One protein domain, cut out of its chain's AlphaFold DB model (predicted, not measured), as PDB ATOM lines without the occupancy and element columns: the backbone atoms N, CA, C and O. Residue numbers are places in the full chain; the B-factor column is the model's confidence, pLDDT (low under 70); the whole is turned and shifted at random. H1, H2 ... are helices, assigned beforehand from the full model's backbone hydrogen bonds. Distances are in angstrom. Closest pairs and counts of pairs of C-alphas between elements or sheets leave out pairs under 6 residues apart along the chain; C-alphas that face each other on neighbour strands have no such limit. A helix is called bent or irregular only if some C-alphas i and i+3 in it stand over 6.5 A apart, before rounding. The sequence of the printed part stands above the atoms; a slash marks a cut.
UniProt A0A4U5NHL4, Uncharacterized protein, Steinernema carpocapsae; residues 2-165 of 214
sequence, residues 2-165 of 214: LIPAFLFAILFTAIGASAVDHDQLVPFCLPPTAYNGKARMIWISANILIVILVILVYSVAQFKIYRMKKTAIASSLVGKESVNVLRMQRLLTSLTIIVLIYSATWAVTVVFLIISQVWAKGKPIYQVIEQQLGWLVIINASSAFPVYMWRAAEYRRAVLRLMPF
ATOM      1  N   LEU A   2      22.355   3.775  20.785       76.19
ATOM      2  CA  LEU A   2      21.666   2.756  19.973       76.19
ATOM      3  C   LEU A   2      20.133   2.864  19.982       76.19
ATOM      4  O   LEU A   2      19.513   2.682  18.945       76.19
ATOM      5  N   ILE A   3      19.525   3.211  21.119       83.19
ATOM      6  CA  ILE A   3      18.061   3.315  21.271       83.19
ATOM      7  C   ILE A   3      17.403   4.233  20.219       83.19
ATOM      8  O   ILE A   3      16.494   3.769  19.535       83.19
ATOM      9  N   PRO A   4      17.845   5.493  20.011       81.06
ATOM     10  CA  PRO A   4      17.233   6.351  18.993       81.06
ATOM     11  C   PRO A   4      17.430   5.817  17.569       81.06
ATOM     12  O   PRO A   4      16.541   5.976  16.742       81.06
ATOM     13  N   ALA A   5      18.550   5.143  17.288       78.38
ATOM     14  CA  ALA A   5      18.780   4.515  15.988       78.38
ATOM     15  C   ALA A   5      17.829   3.331  15.752       78.38
ATOM     16  O   ALA A   5      17.278   3.202  14.665       78.38
ATOM     17  N   PHE A   6      17.584   2.509  16.778       87.06
ATOM     18  CA  PHE A   6      16.621   1.409  16.713       87.06
ATOM     19  C   PHE A   6      15.189   1.904  16.507       87.06
ATOM     20  O   PHE A   6      14.493   1.396  15.633       87.06
ATOM     21  N   LEU A   7      14.760   2.918  17.263       88.38
ATOM     22  CA  LEU A   7      13.429   3.512  17.098       88.38
ATOM     23  C   LEU A   7      13.253   4.109  15.699       88.38
ATOM     24  O   LEU A   7      12.228   3.887  15.060       88.38
ATOM     25  N   PHE A   8      14.274   4.816  15.208       84.06
ATOM     26  CA  PHE A   8      14.280   5.360  13.856       84.06
ATOM     27  C   PHE A   8      14.187   4.254  12.800       84.06
ATOM     28  O   PHE A   8      13.376   4.364  11.886       84.06
ATOM     29  N   ALA A   9      14.964   3.177  12.948       84.50
ATOM     30  CA  ALA A   9      14.942   2.043  12.031       84.50
ATOM     31  C   ALA A   9      13.565   1.367  12.001       84.50
ATOM     32  O   ALA A   9      13.005   1.205  10.925       84.50
ATOM     33  N   ILE A  10      12.980   1.051  13.162       89.56
ATOM     34  CA  ILE A  10      11.654   0.418  13.253       89.56
ATOM     35  C   ILE A  10      10.588   1.296  12.592       89.56
ATOM     36  O   ILE A  10       9.809   0.807  11.775       89.56
ATOM     37  N   LEU A  11      10.578   2.595  12.905       88.12
ATOM     38  CA  LEU A  11       9.626   3.544  12.332       88.12
ATOM     39  C   LEU A  11       9.764   3.616  10.805       88.12
ATOM     40  O   LEU A  11       8.767   3.523  10.092       88.12
ATOM     41  N   PHE A  12      10.990   3.743  10.294       82.25
ATOM     42  CA  PHE A  12      11.235   3.823   8.855       82.25
ATOM     43  C   PHE A  12      10.920   2.527   8.121       82.25
ATOM     44  O   PHE A  12      10.382   2.577   7.017       82.25
ATOM     45  N   THR A  13      11.211   1.375   8.724       84.56
ATOM     46  CA  THR A  13      10.845   0.073   8.168       84.56
ATOM     47  C   THR A  13       9.328  -0.089   8.112       84.56
ATOM     48  O   THR A  13       8.815  -0.523   7.086       84.56
ATOM     49  N   ALA A  14       8.597   0.317   9.155       86.31
ATOM     50  CA  ALA A  14       7.135   0.260   9.171       86.31
ATOM     51  C   ALA A  14       6.507   1.181   8.109       86.31
ATOM     52  O   ALA A  14       5.640   0.755   7.346       86.31
ATOM     53  N   ILE A  15       6.993   2.423   8.003       85.81
ATOM     54  CA  ILE A  15       6.545   3.372   6.975       85.81
ATOM     55  C   ILE A  15       6.878   2.837   5.573       85.81
ATOM     56  O   ILE A  15       6.029   2.873   4.684       85.81
ATOM     57  N   GLY A  16       8.085   2.302   5.376       78.00
ATOM     58  CA  GLY A  16       8.518   1.718   4.108       78.00
ATOM     59  C   GLY A  16       7.657   0.529   3.685       78.00
ATOM     60  O   GLY A  16       7.221   0.487   2.540       78.00
ATOM     61  N   ALA A  17       7.340  -0.377   4.616       80.94
ATOM     62  CA  ALA A  17       6.475  -1.529   4.365       80.94
ATOM     63  C   ALA A  17       5.068  -1.114   3.909       80.94
ATOM     64  O   ALA A  17       4.492  -1.753   3.036       80.94
ATOM     65  N   SER A  18       4.535  -0.011   4.445       83.19
ATOM     66  CA  SER A  18       3.223   0.519   4.043       83.19
ATOM     67  C   SER A  18       3.207   1.218   2.676       83.19
ATOM     68  O   SER A  18       2.136   1.492   2.143       83.19
ATOM     69  N   ALA A  19       4.379   1.532   2.115       78.38
ATOM     70  CA  ALA A  19       4.533   2.302   0.880       78.38
ATOM     71  C   ALA A  19       5.072   1.467  -0.299       78.38
ATOM     72  O   ALA A  19       5.509   2.045  -1.296       78.38
ATOM     73  N   VAL A  20       5.078   0.135  -0.176       75.06
ATOM     74  CA  VAL A  20       5.510  -0.790  -1.234       75.06
ATOM     75  C   VAL A  20       4.461  -0.836  -2.345       75.06
ATOM     76  O   VAL A  20       3.309  -1.173  -2.092       75.06
ATOM     77  N   ASP A  21       4.879  -0.532  -3.575       71.56
ATOM     78  CA  ASP A  21       4.098  -0.776  -4.794       71.56
ATOM     79  C   ASP A  21       4.554  -2.101  -5.419       71.56
ATOM     80  O   ASP A  21       5.737  -2.267  -5.727       71.56
ATOM     81  N   HIS A  22       3.630  -3.044  -5.610       73.69
ATOM     82  CA  HIS A  22       3.932  -4.366  -6.179       73.69
ATOM     83  C   HIS A  22       3.975  -4.385  -7.715       73.69
ATOM     84  O   HIS A  22       4.508  -5.328  -8.296       73.69
ATOM     85  N   ASP A  23       3.479  -3.333  -8.371       70.62
ATOM     86  CA  ASP A  23       3.261  -3.313  -9.823       70.62
ATOM     87  C   ASP A  23       4.437  -2.735 -10.634       70.62
ATOM     88  O   ASP A  23       4.379  -2.678 -11.863       70.62
ATOM     89  N   GLN A  24       5.525  -2.301  -9.983       66.56
ATOM     90  CA  GLN A  24       6.698  -1.746 -10.668       66.56
ATOM     91  C   GLN A  24       7.949  -2.608 -10.482       66.56
ATOM     92  O   GLN A  24       8.494  -2.733  -9.386       66.56
ATOM     93  N   LEU A  25       8.452  -3.145 -11.595       66.38
ATOM     94  CA  LEU A  25       9.747  -3.820 -11.658       66.38
ATOM     95  C   LEU A  25      10.871  -2.787 -11.514       66.38
ATOM     96  O   LEU A  25      10.965  -1.847 -12.303       66.38
ATOM     97  N   VAL A  26      11.732  -2.967 -10.512       65.69
ATOM     98  CA  VAL A  26      12.905  -2.116 -10.277       65.69
ATOM     99  C   VAL A  26      14.050  -2.583 -11.188       65.69
ATOM    100  O   VAL A  26      14.557  -3.687 -10.991       65.69
ATOM    101  N   PRO A  27      14.501  -1.777 -12.168       60.75
ATOM    102  CA  PRO A  27      15.476  -2.228 -13.164       60.75
ATOM    103  C   PRO A  27      16.935  -2.190 -12.676       60.75
ATOM    104  O   PRO A  27      17.802  -2.769 -13.324       60.75
ATOM    105  N   PHE A  28      17.232  -1.526 -11.549       64.75
ATOM    106  CA  PHE A  28      18.597  -1.371 -11.033       64.75
ATOM    107  C   PHE A  28      18.668  -1.477  -9.508       64.75
ATOM    108  O   PHE A  28      17.887  -0.853  -8.793       64.75
ATOM    109  N   CYS A  29      19.692  -2.171  -9.007       67.12
ATOM    110  CA  CYS A  29      19.979  -2.338  -7.578       67.12
ATOM    111  C   CYS A  29      20.650  -1.102  -6.941       67.12
ATOM    112  O   CYS A  29      21.504  -1.242  -6.064       67.12
ATOM    113  N   LEU A  30      20.328   0.111  -7.397       68.50
ATOM    114  CA  LEU A  30      20.820   1.343  -6.783       68.50
ATOM    115  C   LEU A  30      19.759   1.851  -5.791       68.50
ATOM    116  O   LEU A  30      18.614   2.068  -6.190       68.50
ATOM    117  N   PRO A  31      20.103   2.080  -4.507       68.06
ATOM    118  CA  PRO A  31      19.129   2.476  -3.491       68.06
ATOM    119  C   PRO A  31      18.221   3.663  -3.872       68.06
ATOM    120  O   PRO A  31      17.028   3.577  -3.605       68.06
ATOM    121  N   PRO A  32      18.701   4.742  -4.528       66.31
ATOM    122  CA  PRO A  32      17.843   5.876  -4.888       66.31
ATOM    123  C   PRO A  32      16.854   5.564  -6.016       66.31
ATOM    124  O   PRO A  32      15.784   6.166  -6.065       66.31
ATOM    125  N   THR A  33      17.207   4.642  -6.918       70.19
ATOM    126  CA  THR A  33      16.376   4.252  -8.069       70.19
ATOM    127  C   THR A  33      15.430   3.103  -7.738       70.19
ATOM    128  O   THR A  33      14.542   2.802  -8.527       70.19
ATOM    129  N   ALA A  34      15.624   2.452  -6.588       73.19
ATOM    130  CA  ALA A  34      14.753   1.388  -6.107       73.19
ATOM    131  C   ALA A  34      13.436   1.910  -5.513       73.19
ATOM    132  O   ALA A  34      12.460   1.170  -5.442       73.19
ATOM    133  N   TYR A  35      13.392   3.180  -5.100       74.00
ATOM    134  CA  TYR A  35      12.187   3.789  -4.549       74.00
ATOM    135  C   TYR A  35      11.409   4.548  -5.621       74.00
ATOM    136  O   TYR A  35      11.931   5.475  -6.243       74.00
ATOM    137  N   ASN A  36      10.120   4.231  -5.752       73.31
ATOM    138  CA  ASN A  36       9.193   4.933  -6.636       73.31
ATOM    139  C   ASN A  36       8.147   5.731  -5.840       73.31
ATOM    140  O   ASN A  36       7.922   5.502  -4.647       73.31
ATOM    141  N   GLY A  37       7.542   6.726  -6.497       78.19
ATOM    142  CA  GLY A  37       6.397   7.481  -5.978       78.19
ATOM    143  C   GLY A  37       6.566   8.019  -4.548       78.19
ATOM    144  O   GLY A  37       7.427   8.858  -4.273       78.19
ATOM    145  N   LYS A  38       5.705   7.550  -3.634       78.81
ATOM    146  CA  LYS A  38       5.645   8.001  -2.230       78.81
ATOM    147  C   LYS A  38       6.843   7.533  -1.402       78.81
ATOM    148  O   LYS A  38       7.387   8.331  -0.638       78.81
ATOM    149  N   ALA A  39       7.290   6.288  -1.585       78.44
ATOM    150  CA  ALA A  39       8.443   5.732  -0.870       78.44
ATOM    151  C   ALA A  39       9.706   6.567  -1.115       78.44
ATOM    152  O   ALA A  39      10.499   6.822  -0.208       78.44
ATOM    153  N   ARG A  40       9.837   7.090  -2.335       78.56
ATOM    154  CA  ARG A  40      10.933   7.969  -2.719       78.56
ATOM    155  C   ARG A  40      10.924   9.303  -1.973       78.56
ATOM    156  O   ARG A  40      11.964   9.735  -1.481       78.56
ATOM    157  N   MET A  41       9.763   9.947  -1.858       80.06
ATOM    158  CA  MET A  41       9.627  11.202  -1.105       80.06
ATOM    159  C   MET A  41       9.924  11.003   0.382       80.06
ATOM    160  O   MET A  41      10.625  11.815   0.985       80.06
ATOM    161  N   ILE A  42       9.457   9.887   0.948       83.19
ATOM    162  CA  ILE A  42       9.755   9.491   2.326       83.19
ATOM    163  C   ILE A  42      11.268   9.324   2.506       83.19
ATOM    164  O   ILE A  42      11.844   9.937   3.403       83.19
ATOM    165  N   TRP A  43      11.934   8.585   1.615       82.62
ATOM    166  CA  TRP A  43      13.383   8.397   1.663       82.62
ATOM    167  C   TRP A  43      14.157   9.721   1.568       82.62
ATOM    168  O   TRP A  43      15.046   9.970   2.383       82.62
ATOM    169  N   ILE A  44      13.805  10.611   0.634       81.56
ATOM    170  CA  ILE A  44      14.455  11.929   0.513       81.56
ATOM    171  C   ILE A  44      14.266  12.742   1.802       81.56
ATOM    172  O   ILE A  44      15.235  13.284   2.333       81.56
ATOM    173  N   SER A  45      13.044  12.780   2.345       83.50
ATOM    174  CA  SER A  45      12.735  13.509   3.583       83.50
ATOM    175  C   SER A  45      13.525  12.988   4.790       83.50
ATOM    176  O   SER A  45      14.034  13.775   5.590       83.50
ATOM    177  N   ALA A  46      13.724  11.670   4.868       84.00
ATOM    178  CA  ALA A  46      14.537  11.020   5.887       84.00
ATOM    179  C   ALA A  46      15.989  11.486   5.837       84.00
ATOM    180  O   ALA A  46      16.576  11.846   6.855       84.00
ATOM    181  N   ASN A  47      16.562  11.494   4.633       83.69
ATOM    182  CA  ASN A  47      17.948  11.885   4.422       83.69
ATOM    183  C   ASN A  47      18.155  13.371   4.729       83.69
ATOM    184  O   ASN A  47      19.161  13.719   5.342       83.69
ATOM    185  N   ILE A  48      17.188  14.236   4.402       84.62
ATOM    186  CA  ILE A  48      17.200  15.647   4.824       84.62
ATOM    187  C   ILE A  48      17.263  15.747   6.351       84.62
ATOM    188  O   ILE A  48      18.126  16.443   6.888       84.62
ATOM    189  N   LEU A  49      16.379  15.036   7.057       86.12
ATOM    190  CA  LEU A  49      16.332  15.070   8.516       86.12
ATOM    191  C   LEU A  49      17.649  14.586   9.136       86.12
ATOM    192  O   LEU A  49      18.181  15.234  10.038       86.12
ATOM    193  N   ILE A  50      18.202  13.481   8.627       85.25
ATOM    194  CA  ILE A  50      19.495  12.949   9.070       85.25
ATOM    195  C   ILE A  50      20.598  13.984   8.850       85.25
ATOM    196  O   ILE A  50      21.370  14.240   9.771       85.25
ATOM    197  N   VAL A  51      20.661  14.618   7.677       84.12
ATOM    198  CA  VAL A  51      21.667  15.650   7.382       84.12
ATOM    199  C   VAL A  51      21.565  16.818   8.359       84.12
ATOM    200  O   VAL A  51      22.587  17.238   8.901       84.12
ATOM    201  N   ILE A  52      20.355  17.308   8.645       85.62
ATOM    202  CA  ILE A  52      20.143  18.388   9.620       85.62
ATOM    203  C   ILE A  52      20.650  17.968  11.005       85.62
ATOM    204  O   ILE A  52      21.417  18.704  11.629       85.62
ATOM    205  N   LEU A  53      20.278  16.775  11.476       86.00
ATOM    206  CA  LEU A  53      20.725  16.256  12.772       86.00
ATOM    207  C   LEU A  53      22.247  16.102  12.837       86.00
ATOM    208  O   LEU A  53      22.860  16.491  13.829       86.00
ATOM    209  N   VAL A  54      22.867  15.576  11.779       82.81
ATOM    210  CA  VAL A  54      24.322  15.420  11.679       82.81
ATOM    211  C   VAL A  54      24.999  16.786  11.745       82.81
ATOM    212  O   VAL A  54      25.885  16.965  12.577       82.81
ATOM    213  N   ILE A  55      24.560  17.767  10.950       84.25
ATOM    214  CA  ILE A  55      25.117  19.128  10.983       84.25
ATOM    215  C   ILE A  55      25.024  19.701  12.401       84.25
ATOM    216  O   ILE A  55      26.034  20.153  12.931       84.25
ATOM    217  N   LEU A  56      23.866  19.606  13.061       87.44
ATOM    218  CA  LEU A  56      23.689  20.103  14.428       87.44
ATOM    219  C   LEU A  56      24.632  19.419  15.427       87.44
ATOM    220  O   LEU A  56      25.328  20.097  16.188       87.44
ATOM    221  N   VAL A  57      24.696  18.085  15.419       86.38
ATOM    222  CA  VAL A  57      25.566  17.314  16.320       86.38
ATOM    223  C   VAL A  57      27.034  17.671  16.092       86.38
ATOM    224  O   VAL A  57      27.768  17.900  17.059       86.38
ATOM    225  N   TYR A  58      27.464  17.783  14.833       81.31
ATOM    226  CA  TYR A  58      28.838  18.148  14.496       81.31
ATOM    227  C   TYR A  58      29.164  19.596  14.839       81.31
ATOM    228  O   TYR A  58      30.236  19.846  15.386       81.31
ATOM    229  N   SER A  59      28.253  20.542  14.610       83.50
ATOM    230  CA  SER A  59      28.419  21.936  15.031       83.50
ATOM    231  C   SER A  59      28.575  22.045  16.548       83.50
ATOM    232  O   SER A  59      29.482  22.730  17.022       83.50
ATOM    233  N   VAL A  60      27.768  21.318  17.328       87.12
ATOM    234  CA  VAL A  60      27.894  21.279  18.794       87.12
ATOM    235  C   VAL A  60      29.222  20.649  19.221       87.12
ATOM    236  O   VAL A  60      29.901  21.183  20.102       87.12
ATOM    237  N   ALA A  61      29.627  19.537  18.603       83.56
ATOM    238  CA  ALA A  61      30.899  18.880  18.899       83.56
ATOM    239  C   ALA A  61      32.094  19.797  18.594       83.56
ATOM    240  O   ALA A  61      32.979  19.969  19.434       83.56
ATOM    241  N   GLN A  62      32.078  20.455  17.437       81.94
ATOM    242  CA  GLN A  62      33.076  21.437  17.022       81.94
ATOM    243  C   GLN A  62      33.144  22.620  17.977       81.94
ATOM    244  O   GLN A  62      34.232  23.021  18.386       81.94
ATOM    245  N   PHE A  63      31.993  23.146  18.394       85.31
ATOM    246  CA  PHE A  63      31.933  24.242  19.350       85.31
ATOM    247  C   PHE A  63      32.526  23.843  20.708       85.31
ATOM    248  O   PHE A  63      33.307  24.596  21.292       85.31
ATOM    249  N   LYS A  64      32.235  22.628  21.191       84.00
ATOM    250  CA  LYS A  64      32.847  22.085  22.414       84.00
ATOM    251  C   LYS A  64      34.359  21.924  22.270       84.00
ATOM    252  O   LYS A  64      35.090  22.342  23.163       84.00
ATOM    253  N   ILE A  65      34.836  21.378  21.151       78.38
ATOM    254  CA  ILE A  65      36.273  21.246  20.862       78.38
ATOM    255  C   ILE A  65      36.935  22.622  20.805       78.38
ATOM    256  O   ILE A  65      37.995  22.812  21.393       78.38
ATOM    257  N   TYR A  66      36.317  23.598  20.145       81.44
ATOM    258  CA  TYR A  66      36.828  24.961  20.068       81.44
ATOM    259  C   TYR A  66      36.925  25.616  21.454       81.44
ATOM    260  O   TYR A  66      37.965  26.185  21.790       81.44
ATOM    261  N   ARG A  67      35.896  25.471  22.303       82.56
ATOM    262  CA  ARG A  67      35.955  25.945  23.698       82.56
ATOM    263  C   ARG A  67      37.066  25.251  24.478       82.56
ATOM    264  O   ARG A  67      37.849  25.937  25.127       82.56
ATOM    265  N   MET A  68      37.182  23.927  24.371       75.44
ATOM    266  CA  MET A  68      38.253  23.172  25.024       75.44
ATOM    267  C   MET A  68      39.638  23.618  24.551       75.44
ATOM    268  O   MET A  68      40.520  23.776  25.383       75.44
ATOM    269  N   LYS A  69      39.828  23.903  23.255       73.19
ATOM    270  CA  LYS A  69      41.085  24.457  22.725       73.19
ATOM    271  C   LYS A  69      41.416  25.806  23.353       73.19
ATOM    272  O   LYS A  69      42.550  26.012  23.771       73.19
ATOM    273  N   LYS A  70      40.437  26.710  23.453       75.38
ATOM    274  CA  LYS A  70      40.634  28.030  24.068       75.38
ATOM    275  C   LYS A  70      41.040  27.905  25.541       75.38
ATOM    276  O   LYS A  70      41.985  28.563  25.967       75.38
ATOM    277  N   THR A  71      40.384  27.019  26.289       72.25
ATOM    278  CA  THR A  71      40.707  26.756  27.700       72.25
ATOM    279  C   THR A  71      42.048  26.035  27.868       72.25
ATOM    280  O   THR A  71      42.818  26.393  28.750       72.25
ATOM    281  N   ALA A  72      42.371  25.070  27.003       67.31
ATOM    282  CA  ALA A  72      43.625  24.316  27.039       67.31
ATOM    283  C   ALA A  72      44.843  25.182  26.689       67.31
ATOM    284  O   ALA A  72      45.908  25.012  27.268       67.31
ATOM    285  N   ILE A  73      44.698  26.141  25.771       67.62
ATOM    286  CA  ILE A  73      45.750  27.126  25.488       67.62
ATOM    287  C   ILE A  73      45.982  27.998  26.727       67.62
ATOM    288  O   ILE A  73      47.132  28.176  27.129       67.62
ATOM    289  N   ALA A  74      44.907  28.453  27.381       64.62
ATOM    290  CA  ALA A  74      44.997  29.229  28.616       64.62
ATOM    291  C   ALA A  74      45.649  28.442  29.773       64.62
ATOM    292  O   ALA A  74      46.450  29.007  30.511       64.62
ATOM    293  N   SER A  75      45.379  27.138  29.908       62.91
ATOM    294  CA  SER A  75      45.988  26.292  30.946       62.91
ATOM    295  C   SER A  75      47.392  25.778  30.593       62.91
ATOM    296  O   SER A  75      48.205  25.551  31.487       62.91
ATOM    297  N   SER A  76      47.739  25.650  29.306       57.31
ATOM    298  CA  SER A  76      49.080  25.230  28.858       57.31
ATOM    299  C   SER A  76      50.179  26.251  29.172       57.31
ATOM    300  O   SER A  76      51.334  25.864  29.343       57.31
ATOM    301  N   LEU A  77      49.807  27.526  29.339       56.66
ATOM    302  CA  LEU A  77      50.669  28.578  29.890       56.66
ATOM    303  C   LEU A  77      51.092  28.290  31.345       56.66
ATOM    304  O   LEU A  77      52.092  28.841  31.798       56.66
ATOM    305  N   VAL A  78      50.379  27.409  32.062       56.09
ATOM    306  CA  VAL A  78      50.572  27.152  33.500       56.09
ATOM    307  C   VAL A  78      51.291  25.825  33.812       56.09
ATOM    308  O   VAL A  78      51.895  25.715  34.876       56.09
ATOM    309  N   GLY A  79      51.396  24.860  32.884       50.94
ATOM    310  CA  GLY A  79      52.458  23.839  32.965       50.94
ATOM    311  C   GLY A  79      52.140  22.385  32.583       50.94
ATOM    312  O   GLY A  79      51.101  21.824  32.901       50.94
ATOM    313  N   LYS A  80      53.154  21.774  31.950       51.00
ATOM    314  CA  LYS A  80      53.580  20.353  31.889       51.00
ATOM    315  C   LYS A  80      52.633  19.213  31.476       51.00
ATOM    316  O   LYS A  80      53.167  18.172  31.104       51.00
ATOM    317  N   GLU A  81      51.318  19.375  31.405       56.38
ATOM    318  CA  GLU A  81      50.410  18.298  30.942       56.38
ATOM    319  C   GLU A  81      50.083  18.362  29.430       56.38
ATOM    320  O   GLU A  81      49.161  17.727  28.922       56.38
ATOM    321  N   SER A  82      50.849  19.147  28.667       58.00
ATOM    322  CA  SER A  82      50.474  19.580  27.317       58.00
ATOM    323  C   SER A  82      50.693  18.547  26.207       58.00
ATOM    324  O   SER A  82      50.000  18.606  25.194       58.00
ATOM    325  N   VAL A  83      51.618  17.591  26.351       62.66
ATOM    326  CA  VAL A  83      52.059  16.748  25.216       62.66
ATOM    327  C   VAL A  83      51.016  15.690  24.826       62.66
ATOM    328  O   VAL A  83      50.707  15.534  23.642       62.66
ATOM    329  N   ASN A  84      50.420  15.002  25.804       64.50
ATOM    330  CA  ASN A  84      49.379  13.996  25.550       64.50
ATOM    331  C   ASN A  84      48.071  14.649  25.081       64.50
ATOM    332  O   ASN A  84      47.439  14.166  24.139       64.50
ATOM    333  N   VAL A  85      47.727  15.802  25.662       66.31
ATOM    334  CA  VAL A  85      46.554  16.595  25.273       66.31
ATOM    335  C   VAL A  85      46.704  17.131  23.848       66.31
ATOM    336  O   VAL A  85      45.772  17.002  23.055       66.31
ATOM    337  N   LEU A  86      47.883  17.636  23.454       67.50
ATOM    338  CA  LEU A  86      48.138  18.069  22.071       67.50
ATOM    339  C   LEU A  86      48.005  16.921  21.067       67.50
ATOM    340  O   LEU A  86      47.468  17.114  19.971       67.50
ATOM    341  N   ARG A  87      48.499  15.726  21.418       66.69
ATOM    342  CA  ARG A  87      48.413  14.543  20.552       66.69
ATOM    343  C   ARG A  87      46.958  14.120  20.355       66.69
ATOM    344  O   ARG A  87      46.530  13.957  19.213       66.69
ATOM    345  N   MET A  88      46.188  14.033  21.440       67.56
ATOM    346  CA  MET A  88      44.758  13.717  21.402       67.56
ATOM    347  C   MET A  88      43.965  14.792  20.641       67.56
ATOM    348  O   MET A  88      43.135  14.472  19.793       67.56
ATOM    349  N   GLN A  89      44.295  16.071  20.829       69.88
ATOM    350  CA  GLN A  89      43.688  17.187  20.103       69.88
ATOM    351  C   GLN A  89      43.963  17.135  18.594       69.88
ATOM    352  O   GLN A  89      43.073  17.451  17.798       69.88
ATOM    353  N   ARG A  90      45.175  16.751  18.173       71.88
ATOM    354  CA  ARG A  90      45.521  16.602  16.750       71.88
ATOM    355  C   ARG A  90      44.717  15.471  16.106       71.88
ATOM    356  O   ARG A  90      44.191  15.661  15.010       71.88
ATOM    357  N   LEU A  91      44.579  14.341  16.804       69.75
ATOM    358  CA  LEU A  91      43.762  13.208  16.360       69.75
ATOM    359  C   LEU A  91      42.284  13.600  16.236       69.75
ATOM    360  O   LEU A  91      41.697  13.426  15.170       69.75
ATOM    361  N   LEU A  92      41.718  14.228  17.273       71.38
ATOM    362  CA  LEU A  92      40.334  14.706  17.274       71.38
ATOM    363  C   LEU A  92      40.083  15.746  16.177       71.38
ATOM    364  O   LEU A  92      39.087  15.653  15.467       71.38
ATOM    365  N   THR A  93      40.996  16.703  15.975       75.19
ATOM    366  CA  THR A  93      40.863  17.730  14.922       75.19
ATOM    367  C   THR A  93      40.862  17.098  13.534       75.19
ATOM    368  O   THR A  93      40.029  17.442  12.701       75.19
ATOM    369  N   SER A  94      41.762  16.145  13.290       72.81
ATOM    370  CA  SER A  94      41.809  15.425  12.022       72.81
ATOM    371  C   SER A  94      40.519  14.653  11.759       72.81
ATOM    372  O   SER A  94      39.949  14.784  10.682       72.81
ATOM    373  N   LEU A  95      40.070  13.854  12.731       74.94
ATOM    374  CA  LEU A  95      38.851  13.049  12.625       74.94
ATOM    375  C   LEU A  95      37.630  13.940  12.387       74.94
ATOM    376  O   LEU A  95      36.757  13.616  11.593       74.94
ATOM    377  N   THR A  96      37.622  15.117  12.999       78.00
ATOM    378  CA  THR A  96      36.552  16.090  12.824       78.00
ATOM    379  C   THR A  96      36.493  16.669  11.404       78.00
ATOM    380  O   THR A  96      35.400  16.811  10.864       78.00
ATOM    381  N   ILE A  97      37.635  16.972  10.771       77.75
ATOM    382  CA  ILE A  97      37.668  17.461   9.376       77.75
ATOM    383  C   ILE A  97      37.044  16.436   8.430       77.75
ATOM    384  O   ILE A  97      36.267  16.787   7.550       77.75
ATOM    385  N   ILE A  98      37.365  15.163   8.637       79.12
ATOM    386  CA  ILE A  98      36.856  14.063   7.817       79.12
ATOM    387  C   ILE A  98      35.345  13.989   7.913       79.12
ATOM    388  O   ILE A  98      34.673  13.905   6.887       79.12
ATOM    389  N   VAL A  99      34.800  14.051   9.129       78.81
ATOM    390  CA  VAL A  99      33.350  13.980   9.246       78.81
ATOM    391  C   VAL A  99      32.671  15.248   8.735       78.81
ATOM    392  O   VAL A  99      31.579  15.177   8.180       78.81
ATOM    393  N   LEU A 100      33.332  16.402   8.827       80.69
ATOM    394  CA  LEU A 100      32.834  17.616   8.193       80.69
ATOM    395  C   LEU A 100      32.720  17.433   6.675       80.69
ATOM    396  O   LEU A 100      31.652  17.692   6.131       80.69
ATOM    397  N   ILE A 101      33.759  16.913   6.015       82.31
ATOM    398  CA  ILE A 101      33.727  16.600   4.577       82.31
ATOM    399  C   ILE A 101      32.601  15.606   4.276       82.31
ATOM    400  O   ILE A 101      31.770  15.883   3.419       82.31
ATOM    401  N   TYR A 102      32.509  14.514   5.037       83.25
ATOM    402  CA  TYR A 102      31.453  13.510   4.884       83.25
ATOM    403  C   TYR A 102      30.047  14.123   4.967       83.25
ATOM    404  O   TYR A 102      29.193  13.855   4.121       83.25
ATOM    405  N   SER A 103      29.811  14.966   5.977       81.44
ATOM    406  CA  SER A 103      28.528  15.641   6.185       81.44
ATOM    407  C   SER A 103      28.222  16.660   5.085       81.44
ATOM    408  O   SER A 103      27.084  16.741   4.628       81.44
ATOM    409  N   ALA A 104      29.237  17.384   4.604       84.44
ATOM    410  CA  ALA A 104      29.104  18.337   3.513       84.44
ATOM    411  C   ALA A 104      28.764  17.625   2.197       84.44
ATOM    412  O   ALA A 104      27.854  18.057   1.495       84.44
ATOM    413  N   THR A 105      29.418  16.500   1.896       87.06
ATOM    414  CA  THR A 105      29.093  15.670   0.729       87.06
ATOM    415  C   THR A 105      27.646  15.186   0.785       87.06
ATOM    416  O   THR A 105      26.932  15.312  -0.203       87.06
ATOM    417  N   TRP A 106      27.170  14.715   1.942       84.00
ATOM    418  CA  TRP A 106      25.764  14.331   2.113       84.00
ATOM    419  C   TRP A 106      24.788  15.491   1.927       84.00
ATOM    420  O   TRP A 106      23.767  15.326   1.260       84.00
ATOM    421  N   ALA A 107      25.100  16.664   2.480       85.38
ATOM    422  CA  ALA A 107      24.279  17.855   2.303       85.38
ATOM    423  C   ALA A 107      24.182  18.252   0.826       85.38
ATOM    424  O   ALA A 107      23.083  18.491   0.328       85.38
ATOM    425  N   VAL A 108      25.307  18.243   0.105       88.12
ATOM    426  CA  VAL A 108      25.344  18.486  -1.343       88.12
ATOM    427  C   VAL A 108      24.476  17.467  -2.078       88.12
ATOM    428  O   VAL A 108      23.627  17.871  -2.868       88.12
ATOM    429  N   THR A 109      24.607  16.171  -1.782       87.12
ATOM    430  CA  THR A 109      23.784  15.125  -2.407       87.12
ATOM    431  C   THR A 109      22.293  15.394  -2.223       87.12
ATOM    432  O   THR A 109      21.532  15.356  -3.186       87.12
ATOM    433  N   VAL A 110      21.867  15.703  -0.999       84.25
ATOM    434  CA  VAL A 110      20.461  15.979  -0.684       84.25
ATOM    435  C   VAL A 110      19.957  17.233  -1.398       84.25
ATOM    436  O   VAL A 110      18.866  17.215  -1.965       84.25
ATOM    437  N   VAL A 111      20.752  18.304  -1.432       87.06
ATOM    438  CA  VAL A 111      20.405  19.534  -2.157       87.06
ATOM    439  C   VAL A 111      20.248  19.253  -3.652       87.06
ATOM    440  O   VAL A 111      19.245  19.648  -4.244       87.06
ATOM    441  N   PHE A 112      21.180  18.515  -4.256       87.56
ATOM    442  CA  PHE A 112      21.092  18.128  -5.664       87.56
ATOM    443  C   PHE A 112      19.883  17.235  -5.955       87.56
ATOM    444  O   PHE A 112      19.258  17.406  -7.000       87.56
ATOM    445  N   LEU A 113      19.508  16.338  -5.036       83.81
ATOM    446  CA  LEU A 113      18.277  15.553  -5.152       83.81
ATOM    447  C   LEU A 113      17.031  16.445  -5.133       83.81
ATOM    448  O   LEU A 113      16.133  16.250  -5.938       83.81
ATOM    449  N   ILE A 114      16.957  17.446  -4.255       84.56
ATOM    450  CA  ILE A 114      15.813  18.373  -4.231       84.56
ATOM    451  C   ILE A 114      15.744  19.166  -5.540       84.56
ATOM    452  O   ILE A 114      14.679  19.277  -6.148       84.56
ATOM    453  N   ILE A 115      16.884  19.680  -6.004       86.75
ATOM    454  CA  ILE A 115      16.964  20.429  -7.262       86.75
ATOM    455  C   ILE A 115      16.526  19.544  -8.433       86.75
ATOM    456  O   ILE A 115      15.706  19.975  -9.244       86.75
ATOM    457  N   SER A 116      17.000  18.297  -8.513       85.12
ATOM    458  CA  SER A 116      16.620  17.389  -9.599       85.12
ATOM    459  C   SER A 116      15.126  17.049  -9.573       85.12
ATOM    460  O   SER A 116      14.500  16.998 -10.633       85.12
ATOM    461  N   GLN A 117      14.521  16.910  -8.390       80.94
ATOM    462  CA  GLN A 117      13.082  16.668  -8.241       80.94
ATOM    463  C   GLN A 117      12.216  17.842  -8.698       80.94
ATOM    464  O   GLN A 117      11.155  17.624  -9.279       80.94
ATOM    465  N   VAL A 118      12.646  19.076  -8.439       85.88
ATOM    466  CA  VAL A 118      11.865  20.271  -8.790       85.88
ATOM    467  C   VAL A 118      12.076  20.665 -10.258       85.88
ATOM    468  O   VAL A 118      11.124  21.057 -10.925       85.88
ATOM    469  N   TRP A 119      13.297  20.527 -10.789       85.50
ATOM    470  CA  TRP A 119      13.681  21.097 -12.093       85.50
ATOM    471  C   TRP A 119      13.812  20.082 -13.234       85.50
ATOM    472  O   TRP A 119      13.667  20.441 -14.408       85.50
ATOM    473  N   ALA A 120      14.125  18.823 -12.920       81.12
ATOM    474  CA  ALA A 120      14.462  17.804 -13.914       81.12
ATOM    475  C   ALA A 120      13.433  16.669 -14.010       81.12
ATOM    476  O   ALA A 120      13.625  15.749 -14.805       81.12
ATOM    477  N   LYS A 121      12.329  16.730 -13.255       77.94
ATOM    478  CA  LYS A 121      11.296  15.688 -13.261       77.94
ATOM    479  C   LYS A 121      10.796  15.411 -14.686       77.94
ATOM    480  O   LYS A 121      10.359  16.320 -15.385       77.94
ATOM    481  N   GLY A 122      10.884  14.150 -15.111       77.44
ATOM    482  CA  GLY A 122      10.452  13.695 -16.440       77.44
ATOM    483  C   GLY A 122      11.453  13.927 -17.580       77.44
ATOM    484  O   GLY A 122      11.173  13.535 -18.708       77.44
ATOM    485  N   LYS A 123      12.623  14.525 -17.318       88.06
ATOM    486  CA  LYS A 123      13.688  14.704 -18.319       88.06
ATOM    487  C   LYS A 123      14.714  13.565 -18.229       88.06
ATOM    488  O   LYS A 123      15.009  13.118 -17.124       88.06
ATOM    489  N   PRO A 124      15.360  13.155 -19.335       82.81
ATOM    490  CA  PRO A 124      16.369  12.087 -19.313       82.81
ATOM    491  C   PRO A 124      17.590  12.424 -18.438       82.81
ATOM    492  O   PRO A 124      18.193  11.539 -17.837       82.81
ATOM    493  N   ILE A 125      17.909  13.716 -18.281       84.69
ATOM    494  CA  ILE A 125      19.001  14.191 -17.415       84.69
ATOM    495  C   ILE A 125      18.807  13.808 -15.938       84.69
ATOM    496  O   ILE A 125      19.777  13.671 -15.199       84.69
ATOM    497  N   TYR A 126      17.563  13.594 -15.509       82.25
ATOM    498  CA  TYR A 126      17.213  13.197 -14.147       82.25
ATOM    499  C   TYR A 126      17.859  11.872 -13.740       82.25
ATOM    500  O   TYR A 126      18.487  11.785 -12.686       82.25
ATOM    501  N   GLN A 127      17.768  10.865 -14.614       78.88
ATOM    502  CA  GLN A 127      18.323   9.536 -14.361       78.88
ATOM    503  C   GLN A 127      19.851   9.577 -14.284       78.88
ATOM    504  O   GLN A 127      20.445   8.946 -13.411       78.88
ATOM    505  N   VAL A 128      20.486  10.380 -15.145       84.88
ATOM    506  CA  VAL A 128      21.942  10.569 -15.132       84.88
ATOM    507  C   VAL A 128      22.386  11.214 -13.820       84.88
ATOM    508  O   VAL A 128      23.303  10.713 -13.173       84.88
ATOM    509  N   ILE A 129      21.719  12.290 -13.388       84.88
ATOM    510  CA  ILE A 129      22.031  12.971 -12.123       84.88
ATOM    511  C   ILE A 129      21.897  12.001 -10.943       84.88
ATOM    512  O   ILE A 129      22.787  11.933 -10.101       84.88
ATOM    513  N   GLU A 130      20.827  11.211 -10.889       80.00
ATOM    514  CA  GLU A 130      20.625  10.232  -9.816       80.00
ATOM    515  C   GLU A 130      21.676   9.145  -9.766       80.00
ATOM    516  O   GLU A 130      22.130   8.785  -8.680       80.00
ATOM    517  N   GLN A 131      22.086   8.642 -10.924       82.88
ATOM    518  CA  GLN A 131      23.124   7.632 -10.990       82.88
ATOM    519  C   GLN A 131      24.455   8.189 -10.469       82.88
ATOM    520  O   GLN A 131      25.116   7.542  -9.657       82.88
ATOM    521  N   GLN A 132      24.819   9.416 -10.862       87.25
ATOM    522  CA  GLN A 132      26.033  10.083 -10.378       87.25
ATOM    523  C   GLN A 132      25.979  10.369  -8.872       87.25
ATOM    524  O   GLN A 132      26.958  10.152  -8.159       87.25
ATOM    525  N   LEU A 133      24.821  10.791  -8.360       84.56
ATOM    526  CA  LEU A 133      24.613  10.982  -6.924       84.56
ATOM    527  C   LEU A 133      24.702   9.660  -6.152       84.56
ATOM    528  O   LEU A 133      25.267   9.628  -5.060       84.56
ATOM    529  N   GLY A 134      24.210   8.562  -6.731       81.94
ATOM    530  CA  GLY A 134      24.377   7.217  -6.186       81.94
ATOM    531  C   GLY A 134      25.853   6.844  -6.027       81.94
ATOM    532  O   GLY A 134      26.269   6.435  -4.941       81.94
ATOM    533  N   TRP A 135      26.665   7.065  -7.063       84.00
ATOM    534  CA  TRP A 135      28.115   6.848  -7.000       84.00
ATOM    535  C   TRP A 135      28.795   7.720  -5.947       84.00
ATOM    536  O   TRP A 135      29.620   7.224  -5.180       84.00
ATOM    537  N   LEU A 136      28.412   8.996  -5.854       84.94
ATOM    538  CA  LEU A 136      28.945   9.915  -4.851       84.94
ATOM    539  C   LEU A 136      28.680   9.411  -3.424       84.94
ATOM    540  O   LEU A 136      29.579   9.441  -2.585       84.94
ATOM    541  N   VAL A 137      27.475   8.900  -3.149       82.19
ATOM    542  CA  VAL A 137      27.118   8.320  -1.844       82.19
ATOM    543  C   VAL A 137      27.940   7.065  -1.544       82.19
ATOM    544  O   VAL A 137      28.441   6.930  -0.428       82.19
ATOM    545  N   ILE A 138      28.118   6.172  -2.522       83.94
ATOM    546  CA  ILE A 138      28.906   4.940  -2.356       83.94
ATOM    547  C   ILE A 138      30.369   5.272  -2.044       83.94
ATOM    548  O   ILE A 138      30.935   4.725  -1.098       83.94
ATOM    549  N   ILE A 139      30.971   6.195  -2.799       85.56
ATOM    550  CA  ILE A 139      32.348   6.653  -2.573       85.56
ATOM    551  C   ILE A 139      32.470   7.312  -1.195       85.56
ATOM    552  O   ILE A 139      33.422   7.058  -0.460       85.56
ATOM    553  N   ASN A 140      31.493   8.130  -0.800       85.06
ATOM    554  CA  ASN A 140      31.502   8.775   0.509       85.06
ATOM    555  C   ASN A 140      31.419   7.748   1.651       85.06
ATOM    556  O   ASN A 140      32.192   7.819   2.607       85.06
ATOM    557  N   ALA A 141      30.535   6.754   1.537       82.00
ATOM    558  CA  ALA A 141      30.403   5.677   2.513       82.00
ATOM    559  C   ALA A 141      31.675   4.818   2.606       82.00
ATOM    560  O   ALA A 141      32.111   4.484   3.709       82.00
ATOM    561  N   SER A 142      32.307   4.508   1.471       85.31
ATOM    562  CA  SER A 142      33.539   3.715   1.444       85.31
ATOM    563  C   SER A 142      34.758   4.495   1.934       85.31
ATOM    564  O   SER A 142      35.661   3.888   2.505       85.31
ATOM    565  N   SER A 143      34.771   5.827   1.801       81.56
ATOM    566  CA  SER A 143      35.884   6.684   2.230       81.56
ATOM    567  C   SER A 143      36.131   6.677   3.742       81.56
ATOM    568  O   SER A 143      37.262   6.891   4.179       81.56
ATOM    569  N   ALA A 144      35.114   6.369   4.555       79.81
ATOM    570  CA  ALA A 144      35.247   6.328   6.008       79.81
ATOM    571  C   ALA A 144      36.328   5.327   6.453       79.81
ATOM    572  O   ALA A 144      37.189   5.656   7.269       79.81
ATOM    573  N   PHE A 145      36.341   4.129   5.864       82.56
ATOM    574  CA  PHE A 145      37.282   3.064   6.212       82.56
ATOM    575  C   PHE A 145      38.768   3.424   5.988       82.56
ATOM    576  O   PHE A 145      39.525   3.418   6.967       82.56
ATOM    577  N   PRO A 146      39.226   3.773   4.764       82.56
ATOM    578  CA  PRO A 146      40.622   4.120   4.514       82.56
ATOM    579  C   PRO A 146      41.046   5.347   5.315       82.56
ATOM    580  O   PRO A 146      42.202   5.461   5.711       82.56
ATOM    581  N   VAL A 147      40.115   6.246   5.618       80.00
ATOM    582  CA  VAL A 147      40.399   7.433   6.408       80.00
ATOM    583  C   VAL A 147      40.624   7.110   7.891       80.00
ATOM    584  O   VAL A 147      41.591   7.611   8.479       80.00
ATOM    585  N   TYR A 148      39.791   6.256   8.497       75.06
ATOM    586  CA  TYR A 148      40.026   5.767   9.860       75.06
ATOM    587  C   TYR A 148      41.348   5.005   9.947       75.06
ATOM    588  O   TYR A 148      42.157   5.285  10.836       75.06
ATOM    589  N   MET A 149      41.612   4.134   8.968       79.75
ATOM    590  CA  MET A 149      42.892   3.447   8.825       79.75
ATOM    591  C   MET A 149      44.056   4.433   8.691       79.75
ATOM    592  O   MET A 149      45.057   4.308   9.379       79.75
ATOM    593  N   TRP A 150      43.967   5.471   7.867       77.75
ATOM    594  CA  TRP A 150      45.091   6.386   7.672       77.75
ATOM    595  C   TRP A 150      45.403   7.245   8.910       77.75
ATOM    596  O   TRP A 150      46.569   7.536   9.197       77.75
ATOM    597  N   ARG A 151      44.379   7.680   9.656       75.44
ATOM    598  CA  ARG A 151      44.542   8.674  10.733       75.44
ATOM    599  C   ARG A 151      44.781   8.082  12.115       75.44
ATOM    600  O   ARG A 151      45.572   8.650  12.870       75.44
ATOM    601  N   ALA A 152      44.122   6.982  12.462       75.38
ATOM    602  CA  ALA A 152      44.246   6.379  13.780       75.38
ATOM    603  C   ALA A 152      45.283   5.254  13.733       75.38
ATOM    604  O   ALA A 152      45.037   4.165  13.218       75.38
ATOM    605  N   ALA A 153      46.467   5.524  14.291       73.19
ATOM    606  CA  ALA A 153      47.529   4.526  14.359       73.19
ATOM    607  C   ALA A 153      47.052   3.254  15.072       73.19
ATOM    608  O   ALA A 153      47.338   2.170  14.589       73.19
ATOM    609  N   GLU A 154      46.271   3.396  16.145       77.12
ATOM    610  CA  GLU A 154      45.649   2.298  16.897       77.12
ATOM    611  C   GLU A 154      44.779   1.398  16.009       77.12
ATOM    612  O   GLU A 154      44.919   0.179  16.054       77.12
ATOM    613  N   TYR A 155      43.957   1.993  15.137       75.38
ATOM    614  CA  TYR A 155      43.120   1.255  14.185       75.38
ATOM    615  C   TYR A 155      43.964   0.471  13.179       75.38
ATOM    616  O   TYR A 155      43.680  -0.695  12.922       75.38
ATOM    617  N   ARG A 156      45.056   1.062  12.671       83.56
ATOM    618  CA  ARG A 156      46.002   0.326  11.811       83.56
ATOM    619  C   ARG A 156      46.599  -0.870  12.518       83.56
ATOM    620  O   ARG A 156      46.695  -1.925  11.907       83.56
ATOM    621  N   ARG A 157      47.001  -0.712  13.783       81.44
ATOM    622  CA  ARG A 157      47.562  -1.823  14.566       81.44
ATOM    623  C   ARG A 157      46.535  -2.933  14.733       81.44
ATOM    624  O   ARG A 157      46.860  -4.086  14.493       81.44
ATOM    625  N   ALA A 158      45.299  -2.584  15.082       83.38
ATOM    626  CA  ALA A 158      44.217  -3.550  15.223       83.38
ATOM    627  C   ALA A 158      43.960  -4.324  13.917       83.38
ATOM    628  O   ALA A 158      43.858  -5.546  13.944       83.38
ATOM    629  N   VAL A 159      43.932  -3.638  12.770       83.50
ATOM    630  CA  VAL A 159      43.749  -4.291  11.463       83.50
ATOM    631  C   VAL A 159      44.960  -5.139  11.067       83.50
ATOM    632  O   VAL A 159      44.781  -6.249  10.579       83.50
ATOM    633  N   LEU A 160      46.187  -4.678  11.324       82.88
ATOM    634  CA  LEU A 160      47.404  -5.467  11.088       82.88
ATOM    635  C   LEU A 160      47.434  -6.752  11.929       82.88
ATOM    636  O   LEU A 160      47.882  -7.777  11.431       82.88
ATOM    637  N   ARG A 161      46.902  -6.724  13.160       82.38
ATOM    638  CA  ARG A 161      46.748  -7.923  14.004       82.38
ATOM    639  C   ARG A 161      45.697  -8.908  13.484       82.38
ATOM    640  O   ARG A 161      45.814 -10.096  13.747       82.38
ATOM    641  N   LEU A 162      44.673  -8.427  12.780       83.25
ATOM    642  CA  LEU A 162      43.623  -9.269  12.193       83.25
ATOM    643  C   LEU A 162      44.049  -9.908  10.861       83.25
ATOM    644  O   LEU A 162      43.410 -10.856  10.411       83.25
ATOM    645  N   MET A 163      45.100  -9.395  10.216       85.62
ATOM    646  CA  MET A 163      45.618  -9.957   8.970       85.62
ATOM    647  C   MET A 163      46.501 -11.190   9.231       85.62
ATOM    648  O   MET A 163      47.173 -11.258  10.260       85.62
ATOM    649  N   PRO A 164      46.566 -12.148   8.288       79.38
ATOM    650  CA  PRO A 164      47.340 -13.385   8.448       79.38
ATOM    651  C   PRO A 164      48.854 -13.165   8.619       79.38
ATOM    652  O   PRO A 164      49.555 -14.062   9.058       79.38
ATOM    653  N   PHE A 165      49.362 -11.964   8.332       73.00
ATOM    654  CA  PHE A 165      50.762 -11.579   8.551       73.00
ATOM    655  C   PHE A 165      51.043 -11.039   9.968       73.00
ATOM    656  O   PHE A 165      52.095 -10.441  10.200       73.00
TER     657      PHE A 165
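This is residues 2 to 165 of the 214 residues of an uncharacterized protein of Steinernema carpocapsae (UniProt A0A4U5NHL4). Three long helices, H3, H4 and H5, fold back and forth in a row as two successive helical hairpins, with H4 between the other two. H6 turns off the last end of H5 like a short arm, while H1 stands off near the start of H3 and little H2 packs on H5. The printed part has 164 residues with six named helices, H1 to H6 in chain order, and no named strand: all helix. It is loose and elongated, with a radius of gyration of the C-alphas of 21.0 A and spans of 70 by 43 by 34 A.

H3, residues 37 to 76, is the longest helix at 57.9 A, from C-alpha 37 at (6.397, 7.481, -5.978). H4, residues 82 to 119, measures 53.9 A and H5, residues 124 to 151, 41.3 A. H1 is residues 2 to 18, 24.5 A; H2 is residues 31 to 34, 5.2 A; H6 is residues 153 to 162, 14.5 A, ending with C-alpha 162 at (43.623, -9.269, 12.193).

H3 and H4 touch as a hairpin, opposite ways at a shallow tilt of 25 degrees; their closest C-alphas, Ser 76 and Ser 82, are 6.0 A apart. H4 and H5 form another, at 8 degrees, closest at the C-alphas of Thr 109 and Leu 133, 6.2 A. H3 and H5 are apart. H5 has a kink of 31 degrees near residue 145; it is neither bent nor irregular, but only just: C-alphas 142 and 145 are 6.1 A apart. H5 touches H2 with residues 130 to 134 alone, closest at the C-alphas of Pro 32 and Gly 134, 6.8 A. H5 and H6 touch only at the corner, about perpendicular at 88 degrees, closest at the C-alphas of Met 149 and Arg 156, 5.3 A. H1 and H3 are close but not clearly touching, with the C-alphas of Gly 16 and Ala 39 closest at 6.4 A. Every O i to N i+4 pair is within hydrogen-bond range in H1, H4 and H6, against 35 of 36 in H3 and 20 of 24 in H5; H2 is too short for one.

The two farthest C-alphas, Asp 23 and Val 78, are 71.0 A apart. The printed part has no cut; the link H1 to H2 is long, the others tight. Residues 2 to 7 of H1 stand free, as do residues 160 to 165, of which 160 to 162 belong to H6. Mean pLDDT of the printed part is 78.4, with residues 24 to 32, 72 to 89 and 91 under 70.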